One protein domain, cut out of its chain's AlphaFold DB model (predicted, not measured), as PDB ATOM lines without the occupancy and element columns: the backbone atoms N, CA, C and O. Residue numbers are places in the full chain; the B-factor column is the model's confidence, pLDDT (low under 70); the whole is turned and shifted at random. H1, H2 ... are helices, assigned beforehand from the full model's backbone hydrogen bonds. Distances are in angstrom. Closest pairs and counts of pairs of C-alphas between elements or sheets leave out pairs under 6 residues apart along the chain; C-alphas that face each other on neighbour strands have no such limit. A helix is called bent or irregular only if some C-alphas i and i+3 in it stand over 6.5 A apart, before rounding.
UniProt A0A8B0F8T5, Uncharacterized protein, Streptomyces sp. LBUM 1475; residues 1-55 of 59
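AT A GLANCE: This is residues 1 to 55 of the 59 residues of an uncharacterized protein of Streptomyces sp. LBUM 1475 (UniProt A0A8B0F8T5). Two helices make a lopsided V, like a hook: the long helix H1 is one arm, and the shorter H2 folds back from its far end as the other arm. They meet near residues 36 and 43, and beyond that corner the arms spread, with residues 1 to 31, of which 3 to 31 belong to H1, and residues 47 to 55 of H2 sticking out free. The printed part has 55 residues with two named helices, H1 then H2, and no named strand, and its class is all helix. It is extended, with a radius of gyration of the C-alphas of 19.5 A, and its C-alphas span 61 by 27 by 7 A, H1 making most of the length.

HOW THE PARTS SIT: The longest helix is H1, residues 3 to 38, and a tight link of one residue, Gln 39, joins it to H2, residues 40 to 55. H1 and H2 only just touch, with 3 pairs of C-alphas within 8 A, and they touch only at the corner by their link. H1 touches H2 with residues 35 to 36 alone, and H2 touches H1 with residues 42 to 43 alone; the closest C-alphas of the two helices, those of Asp 36 and Ala 43, are 5.1 A apart. Their lines stand at a steep tilt of 57 degrees, and they run opposite ways. Their centres are 26.9 A apart. In both H1 and H2 every O i to N i+4 pair is within hydrogen-bond range.

IN THESE COORDINATES: H1 begins at C-alpha 3 at (127.999, 122.645, 149.487) and ends at C-alpha 38 at (162.275, 124.856, 189.556), a length of 52.8 A. H2 measures 22.7 A and ends at C-alpha 55 at (140.830, 141.776, 192.856). Neither helix is bent.

THE WHOLE: The two C-alphas farthest apart, those of Met 1 and Arg 41, are 61.0 A apart. The printed part has no cut and no long link. Mean pLDDT of the printed part is 88.1, with residues 1 to 5 under 70.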
ATOM      1  N   MET A   1     124.262 120.142 145.419       54.56
ATOM      2  CA  MET A   1     124.760 119.135 146.388       54.56
ATOM      3  C   MET A   1     126.247 119.281 146.757       54.56
ATOM      4  O   MET A   1     126.665 118.635 147.705       54.56
ATOM      5  N   ALA A   2     127.042 120.146 146.107       62.19
ATOM      6  CA  ALA A   2     128.474 120.319 146.424       62.19
ATOM      7  C   ALA A   2     128.767 121.018 147.775       62.19
ATOM      8  O   ALA A   2     129.806 120.783 148.386       62.19
ATOM      9  N   ASP A   3     127.829 121.827 148.276       62.47
ATOM     10  CA  ASP A   3     127.999 122.645 149.487       62.47
ATOM     11  C   ASP A   3     128.174 121.819 150.779       62.47
ATOM     12  O   ASP A   3     128.910 122.188 151.693       62.47
ATOM     13  N   GLY A   4     127.550 120.636 150.844       62.72
ATOM     14  CA  GLY A   4     127.640 119.751 152.010       62.72
ATOM     15  C   GLY A   4     129.032 119.140 152.204       62.72
ATOM     16  O   GLY A   4     129.483 118.982 153.337       62.72
ATOM     17  N   ALA A   5     129.746 118.858 151.110       64.88
ATOM     18  CA  ALA A   5     131.100 118.304 151.156       64.88
ATOM     19  C   ALA A   5     132.139 119.357 151.585       64.88
ATOM     20  O   ALA A   5     133.046 119.056 152.363       64.88
ATOM     21  N   ALA A   6     131.972 120.613 151.149       70.25
ATOM     22  CA  ALA A   6     132.811 121.734 151.577       70.25
ATOM     23  C   ALA A   6     132.602 122.082 153.065       70.25
ATOM     24  O   ALA A   6     133.551 122.376 153.791       70.25
ATOM     25  N   GLN A   7     131.366 121.985 153.556       72.00
ATOM     26  CA  GLN A   7     131.069 122.175 154.976       72.00
ATOM     27  C   GLN A   7     131.604 121.030 155.846       72.00
ATOM     28  O   GLN A   7     132.101 121.281 156.946       72.00
ATOM     29  N   ALA A   8     131.538 119.783 155.372       72.56
ATOM     30  CA  ALA A   8     132.096 118.632 156.080       72.56
ATOM     31  C   ALA A   8     133.625 118.741 156.236       72.56
ATOM     32  O   ALA A   8     134.135 118.609 157.351       72.56
ATOM     33  N   SER A   9     134.342 119.098 155.165       75.12
ATOM     34  CA  SER A   9     135.798 119.305 155.213       75.12
ATOM     35  C   SER A   9     136.194 120.511 156.079       75.12
ATOM     36  O   SER A   9     137.175 120.458 156.828       75.12
ATOM     37  N   GLY A  10     135.393 121.584 156.076       80.06
ATOM     38  CA  GLY A  10     135.553 122.718 156.993       80.06
ATOM     39  C   GLY A  10     135.457 122.312 158.471       80.06
ATOM     40  O   GLY A  10     136.314 122.687 159.281       80.06
ATOM     41  N   ARG A  11     134.467 121.481 158.822       82.44
ATOM     42  CA  ARG A  11     134.275 120.966 160.191       82.44
ATOM     43  C   ARG A  11     135.387 120.007 160.621       82.44
ATOM     44  O   ARG A  11     135.824 120.069 161.774       82.44
ATOM     45  N   GLU A  12     135.883 119.156 159.724       78.25
ATOM     46  CA  GLU A  12     137.038 118.286 159.995       78.25
ATOM     47  C   GLU A  12     138.316 119.089 160.265       78.25
ATOM     48  O   GLU A  12     139.047 118.801 161.221       78.25
ATOM     49  N   ASN A  13     138.548 120.154 159.497       87.00
ATOM     50  CA  ASN A  13     139.678 121.056 159.697       87.00
ATOM     51  C   ASN A  13     139.606 121.790 161.044       87.00
ATOM     52  O   ASN A  13     140.615 121.912 161.748       87.00
ATOM     53  N   GLU A  14     138.422 122.244 161.455       88.31
ATOM     54  CA  GLU A  14     138.211 122.792 162.798       88.31
ATOM     55  C   GLU A  14     138.450 121.767 163.901       88.31
ATOM     56  O   GLU A  14     139.081 122.084 164.913       88.31
ATOM     57  N   ALA A  15     137.974 120.534 163.717       90.69
ATOM     58  CA  ALA A  15     138.200 119.456 164.666       90.69
ATOM     59  C   ALA A  15     139.699 119.156 164.815       90.69
ATOM     60  O   ALA A  15     140.191 119.022 165.937       90.69
ATOM     61  N   ALA A  16     140.454 119.151 163.714       92.12
ATOM     62  CA  ALA A  16     141.905 119.001 163.742       92.12
ATOM     63  C   ALA A  16     142.601 120.170 164.464       92.12
ATOM     64  O   ALA A  16     143.485 119.938 165.292       92.12
ATOM     65  N   ARG A  17     142.176 121.421 164.225       94.25
ATOM     66  CA  ARG A  17     142.686 122.595 164.961       94.25
ATOM     67  C   ARG A  17     142.408 122.494 166.459       94.25
ATOM     68  O   ARG A  17     143.306 122.755 167.257       94.25
ATOM     69  N   ARG A  18     141.195 122.088 166.849       93.50
ATOM     70  CA  ARG A  18     140.816 121.890 168.256       93.50
ATOM     71  C   ARG A  18     141.675 120.821 168.928       93.50
ATOM     72  O   ARG A  18     142.153 121.062 170.031       93.50
ATOM     73  N   ARG A  19     141.936 119.695 168.251       94.19
ATOM     74  CA  ARG A  19     142.827 118.634 168.755       94.19
ATOM     75  C   ARG A  19     144.250 119.140 168.989       94.19
ATOM     76  O   ARG A  19     144.766 118.981 170.092       94.19
ATOM     77  N   ARG A  20     144.845 119.824 168.002       95.50
ATOM     78  CA  ARG A  20     146.189 120.419 168.141       95.50
ATOM     79  C   ARG A  20     146.245 121.447 169.267       95.50
ATOM     80  O   ARG A  20     147.168 121.434 170.071       95.50
ATOM     81  N   ARG A  21     145.225 122.306 169.373       95.25
ATOM     82  CA  ARG A  21     145.122 123.288 170.458       95.25
ATOM     83  C   ARG A  21     145.027 122.610 171.821       95.25
ATOM     84  O   ARG A  21     145.671 123.066 172.756       95.25
ATOM     85  N   ALA A  22     144.245 121.542 171.946       96.44
ATOM     86  CA  ALA A  22     144.125 120.802 173.196       96.44
ATOM     87  C   ALA A  22     145.462 120.172 173.620       96.44
ATOM     88  O   ALA A  22     145.810 120.273 174.792       96.44
ATOM     89  N   GLN A  23     146.221 119.582 172.689       96.12
ATOM     90  CA  GLN A  23     147.582 119.095 172.961       96.12
ATOM     91  C   GLN A  23     148.510 120.228 173.405       96.12
ATOM     92  O   GLN A  23     149.070 120.160 174.493       96.12
ATOM     93  N   PHE A  24     148.567 121.320 172.644       96.19
ATOM     94  CA  PHE A  24     149.409 122.467 172.981       96.19
ATOM     95  C   PHE A  24     149.078 123.069 174.355       96.19
ATOM     96  O   PHE A  24     149.972 123.419 175.118       96.19
ATOM     97  N   LEU A  25     147.791 123.182 174.701       96.50
ATOM     98  CA  LEU A  25     147.388 123.688 176.014       96.50
ATOM     99  C   LEU A  25     147.831 122.757 177.146       96.50
ATOM    100  O   LEU A  25     148.221 123.262 178.194       96.50
ATOM    101  N   ARG A  26     147.813 121.434 176.930       95.19
ATOM    102  CA  ARG A  26     148.330 120.455 177.900       95.19
ATOM    103  C   ARG A  26     149.837 120.610 178.093       95.19
ATOM    104  O   ARG A  26     150.287 120.766 179.225       95.19
ATOM    105  N   GLU A  27     150.595 120.662 177.004       95.62
ATOM    106  CA  GLU A  27     152.051 120.857 177.042       95.62
ATOM    107  C   GLU A  27     152.424 122.193 177.706       95.62
ATOM    108  O   GLU A  27     153.333 122.267 178.531       95.62
ATOM    109  N   LEU A  28     151.669 123.259 177.418       96.06
ATOM    110  CA  LEU A  28     151.860 124.569 178.037       96.06
ATOM    111  C   LEU A  28     151.615 124.526 179.549       96.06
ATOM    112  O   LEU A  28     152.360 125.158 180.308       96.06
ATOM    113  N   THR A  29     150.578 123.812 179.999       95.06
ATOM    114  CA  THR A  29     150.325 123.630 181.434       95.06
ATOM    115  C   THR A  29     151.435 122.825 182.102       95.06
ATOM    116  O   THR A  29     151.952 123.269 183.126       95.06
ATOM    117  N   GLU A  30     151.887 121.736 181.485       94.31
ATOM    118  CA  GLU A  30     152.956 120.884 182.014       94.31
ATOM    119  C   GLU A  30     154.282 121.647 182.143       94.31
ATOM    120  O   GLU A  30     154.909 121.670 183.207       94.31
ATOM    121  N   ALA A  31     154.674 122.387 181.103       94.25
ATOM    122  CA  ALA A  31     155.871 123.221 181.133       94.25
ATOM    123  C   ALA A  31     155.796 124.306 182.224       94.25
ATOM    124  O   ALA A  31     156.797 124.649 182.866       94.25
ATOM    125  N   ARG A  32     154.601 124.863 182.461       89.75
ATOM    126  CA  ARG A  32     154.387 125.847 183.525       89.75
ATOM    127  C   ARG A  32     154.534 125.224 184.910       89.75
ATOM    128  O   ARG A  32     155.163 125.849 185.763       89.75
ATOM    129  N   GLU A  33     154.005 124.026 185.126       92.00
ATOM    130  CA  GLU A  33     154.170 123.292 186.384       92.00
ATOM    131  C   GLU A  33     155.635 122.959 186.662       92.00
ATOM    132  O   GLU A  33     156.115 123.173 187.777       92.00
ATOM    133  N   LEU A  34     156.376 122.514 185.644       94.19
ATOM    134  CA  LEU A  34     157.806 122.243 185.774       94.19
ATOM    135  C   LEU A  34     158.570 123.502 186.206       94.19
ATOM    136  O   LEU A  34     159.367 123.466 187.143       94.19
ATOM    137  N   ARG A  35     158.275 124.651 185.589       90.88
ATOM    138  CA  ARG A  35     158.874 125.934 185.982       90.88
ATOM    139  C   ARG A  35     158.515 126.330 187.415       90.88
ATOM    140  O   ARG A  35     159.365 126.878 188.119       90.88
ATOM    141  N   ASP A  36     157.286 126.063 187.848       91.31
ATOM    142  CA  ASP A  36     156.846 126.351 189.213       91.31
ATOM    143  C   ASP A  36     157.625 125.524 190.252       91.31
ATOM    144  O   ASP A  36     157.925 126.048 191.329       91.31
ATOM    145  N   ARG A  37     158.017 124.285 189.912       91.00
ATOM    146  CA  ARG A  37     158.897 123.439 190.741       91.00
ATOM    147  C   ARG A  37     160.325 123.979 190.797       91.00
ATOM    148  O   ARG A  37     160.905 124.062 191.874       91.00
ATOM    149  N   VAL A  38     160.879 124.383 189.652       94.00
ATOM    150  CA  VAL A  38     162.275 124.856 189.556       94.00
ATOM    151  C   VAL A  38     162.452 126.253 190.170       94.00
ATOM    152  O   VAL A  38     163.531 126.588 190.652       94.00
ATOM    153  N   GLN A  39     161.415 127.098 190.174       89.56
ATOM    154  CA  GLN A  39     161.512 128.488 190.646       89.56
ATOM    155  C   GLN A  39     160.360 128.868 191.592       89.56
ATOM    156  O   GLN A  39     159.544 129.746 191.269       89.56
ATOM    157  N   PRO A  40     160.316 128.294 192.811       89.38
ATOM    158  CA  PRO A  40     159.181 128.437 193.725       89.38
ATOM    159  C   PRO A  40     158.903 129.897 194.119       89.38
ATOM    160  O   PRO A  40     157.747 130.313 194.232       89.38
ATOM    161  N   ARG A  41     159.949 130.727 194.255       91.00
ATOM    162  CA  ARG A  41     159.798 132.162 194.564       91.00
ATOM    163  C   ARG A  41     159.077 132.914 193.443       91.00
ATOM    164  O   ARG A  41     158.168 133.702 193.714       91.00
ATOM    165  N   ARG A  42     159.449 132.659 192.183       89.12
ATOM    166  CA  ARG A  42     158.822 133.313 191.022       89.12
ATOM    167  C   ARG A  42     157.380 132.848 190.837       89.12
ATOM    168  O   ARG A  42     156.521 133.684 190.557       89.12
ATOM    169  N   ALA A  43     157.109 131.565 191.071       90.44
ATOM    170  CA  ALA A  43     155.763 131.002 191.041       90.44
ATOM    171  C   ALA A  43     154.836 131.678 192.065       90.44
ATOM    172  O   ALA A  43     153.774 132.189 191.704       90.44
ATOM    173  N   LYS A  44     155.271 131.780 193.331       89.81
ATOM    174  CA  LYS A  44     154.505 132.453 194.396       89.81
ATOM    175  C   LYS A  44     154.211 133.915 194.051       89.81
ATOM    176  O   LYS A  44     153.069 134.356 194.163       89.81
ATOM    177  N   ALA A  45     155.217 134.652 193.574       94.56
ATOM    178  CA  ALA A  45     155.046 136.049 193.183       94.56
ATOM    179  C   ALA A  45     154.077 136.212 191.997       94.56
ATOM    180  O   ALA A  45     153.267 137.138 191.986       94.56
ATOM    181  N   ALA A  46     154.115 135.307 191.013       91.69
ATOM    182  CA  ALA A  46     153.176 135.314 189.894       91.69
ATOM    183  C   ALA A  46     151.728 135.062 190.348       91.69
ATOM    184  O   ALA A  46     150.828 135.765 189.888       91.69
ATOM    185  N   ARG A  47     151.508 134.123 191.281       89.75
ATOM    186  CA  ARG A  47     150.182 133.855 191.872       89.75
ATOM    187  C   ARG A  47     149.642 135.071 192.619       89.75
ATOM    188  O   ARG A  47     148.511 135.472 192.372       89.75
ATOM    189  N   LEU A  48     150.468 135.699 193.458       96.00
ATOM    190  CA  LEU A  48     150.065 136.897 194.197       96.00
ATOM    191  C   LEU A  48     149.707 138.046 193.248       96.00
ATOM    192  O   LEU A  48     148.649 138.648 193.393       96.00
ATOM    193  N   ARG A  49     150.543 138.315 192.237       95.06
ATOM    194  CA  ARG A  49     150.248 139.343 191.223       95.06
ATOM    195  C   ARG A  49     148.953 139.059 190.472       95.06
ATOM    196  O   ARG A  49     148.202 139.987 190.199       95.06
ATOM    197  N   HIS A  50     148.695 137.795 190.138       93.75
ATOM    198  CA  HIS A  50     147.449 137.407 189.491       93.75
ATOM    199  C   HIS A  50     146.244 137.669 190.400       93.75
ATOM    200  O   HIS A  50     145.321 138.346 189.966       93.75
ATOM    201  N   ALA A  51     146.288 137.241 191.664       95.00
ATOM    202  CA  ALA A  51     145.226 137.507 192.633       95.00
ATOM    203  C   ALA A  51     144.970 139.013 192.814       95.00
ATOM    204  O   ALA A  51     143.827 139.458 192.777       95.00
ATOM    205  N   MET A  52     146.035 139.811 192.922       96.12
ATOM    206  CA  MET A  52     145.929 141.269 193.019       96.12
ATOM    207  C   MET A  52     145.310 141.889 191.765       96.12
ATOM    208  O   MET A  52     144.487 142.789 191.882       96.12
ATOM    209  N   ARG A  53     145.652 141.388 190.569       94.56
ATOM    210  CA  ARG A  53     145.038 141.842 189.315       94.56
ATOM    211  C   ARG A  53     143.556 141.479 189.248       94.56
ATOM    212  O   ARG A  53     142.759 142.313 188.840       94.56
ATOM    213  N   MET A  54     143.189 140.265 189.662       96.38
ATOM    214  CA  MET A  54     141.794 139.811 189.660       96.38
ATOM    215  C   MET A  54     140.941 140.564 190.688       96.38
ATOM    216  O   MET A  54     139.763 140.783 190.441       96.38
ATOM    217  N   ARG A  55     141.529 141.021 191.802       94.81
ATOM    218  CA  ARG A  55     140.830 141.776 192.856       94.81
ATOM    219  C   ARG A  55     140.176 143.068 192.356       94.81
ATOM    220  O   ARG A  55     139.155 143.469 192.897       94.81
TER     221      ARG A  55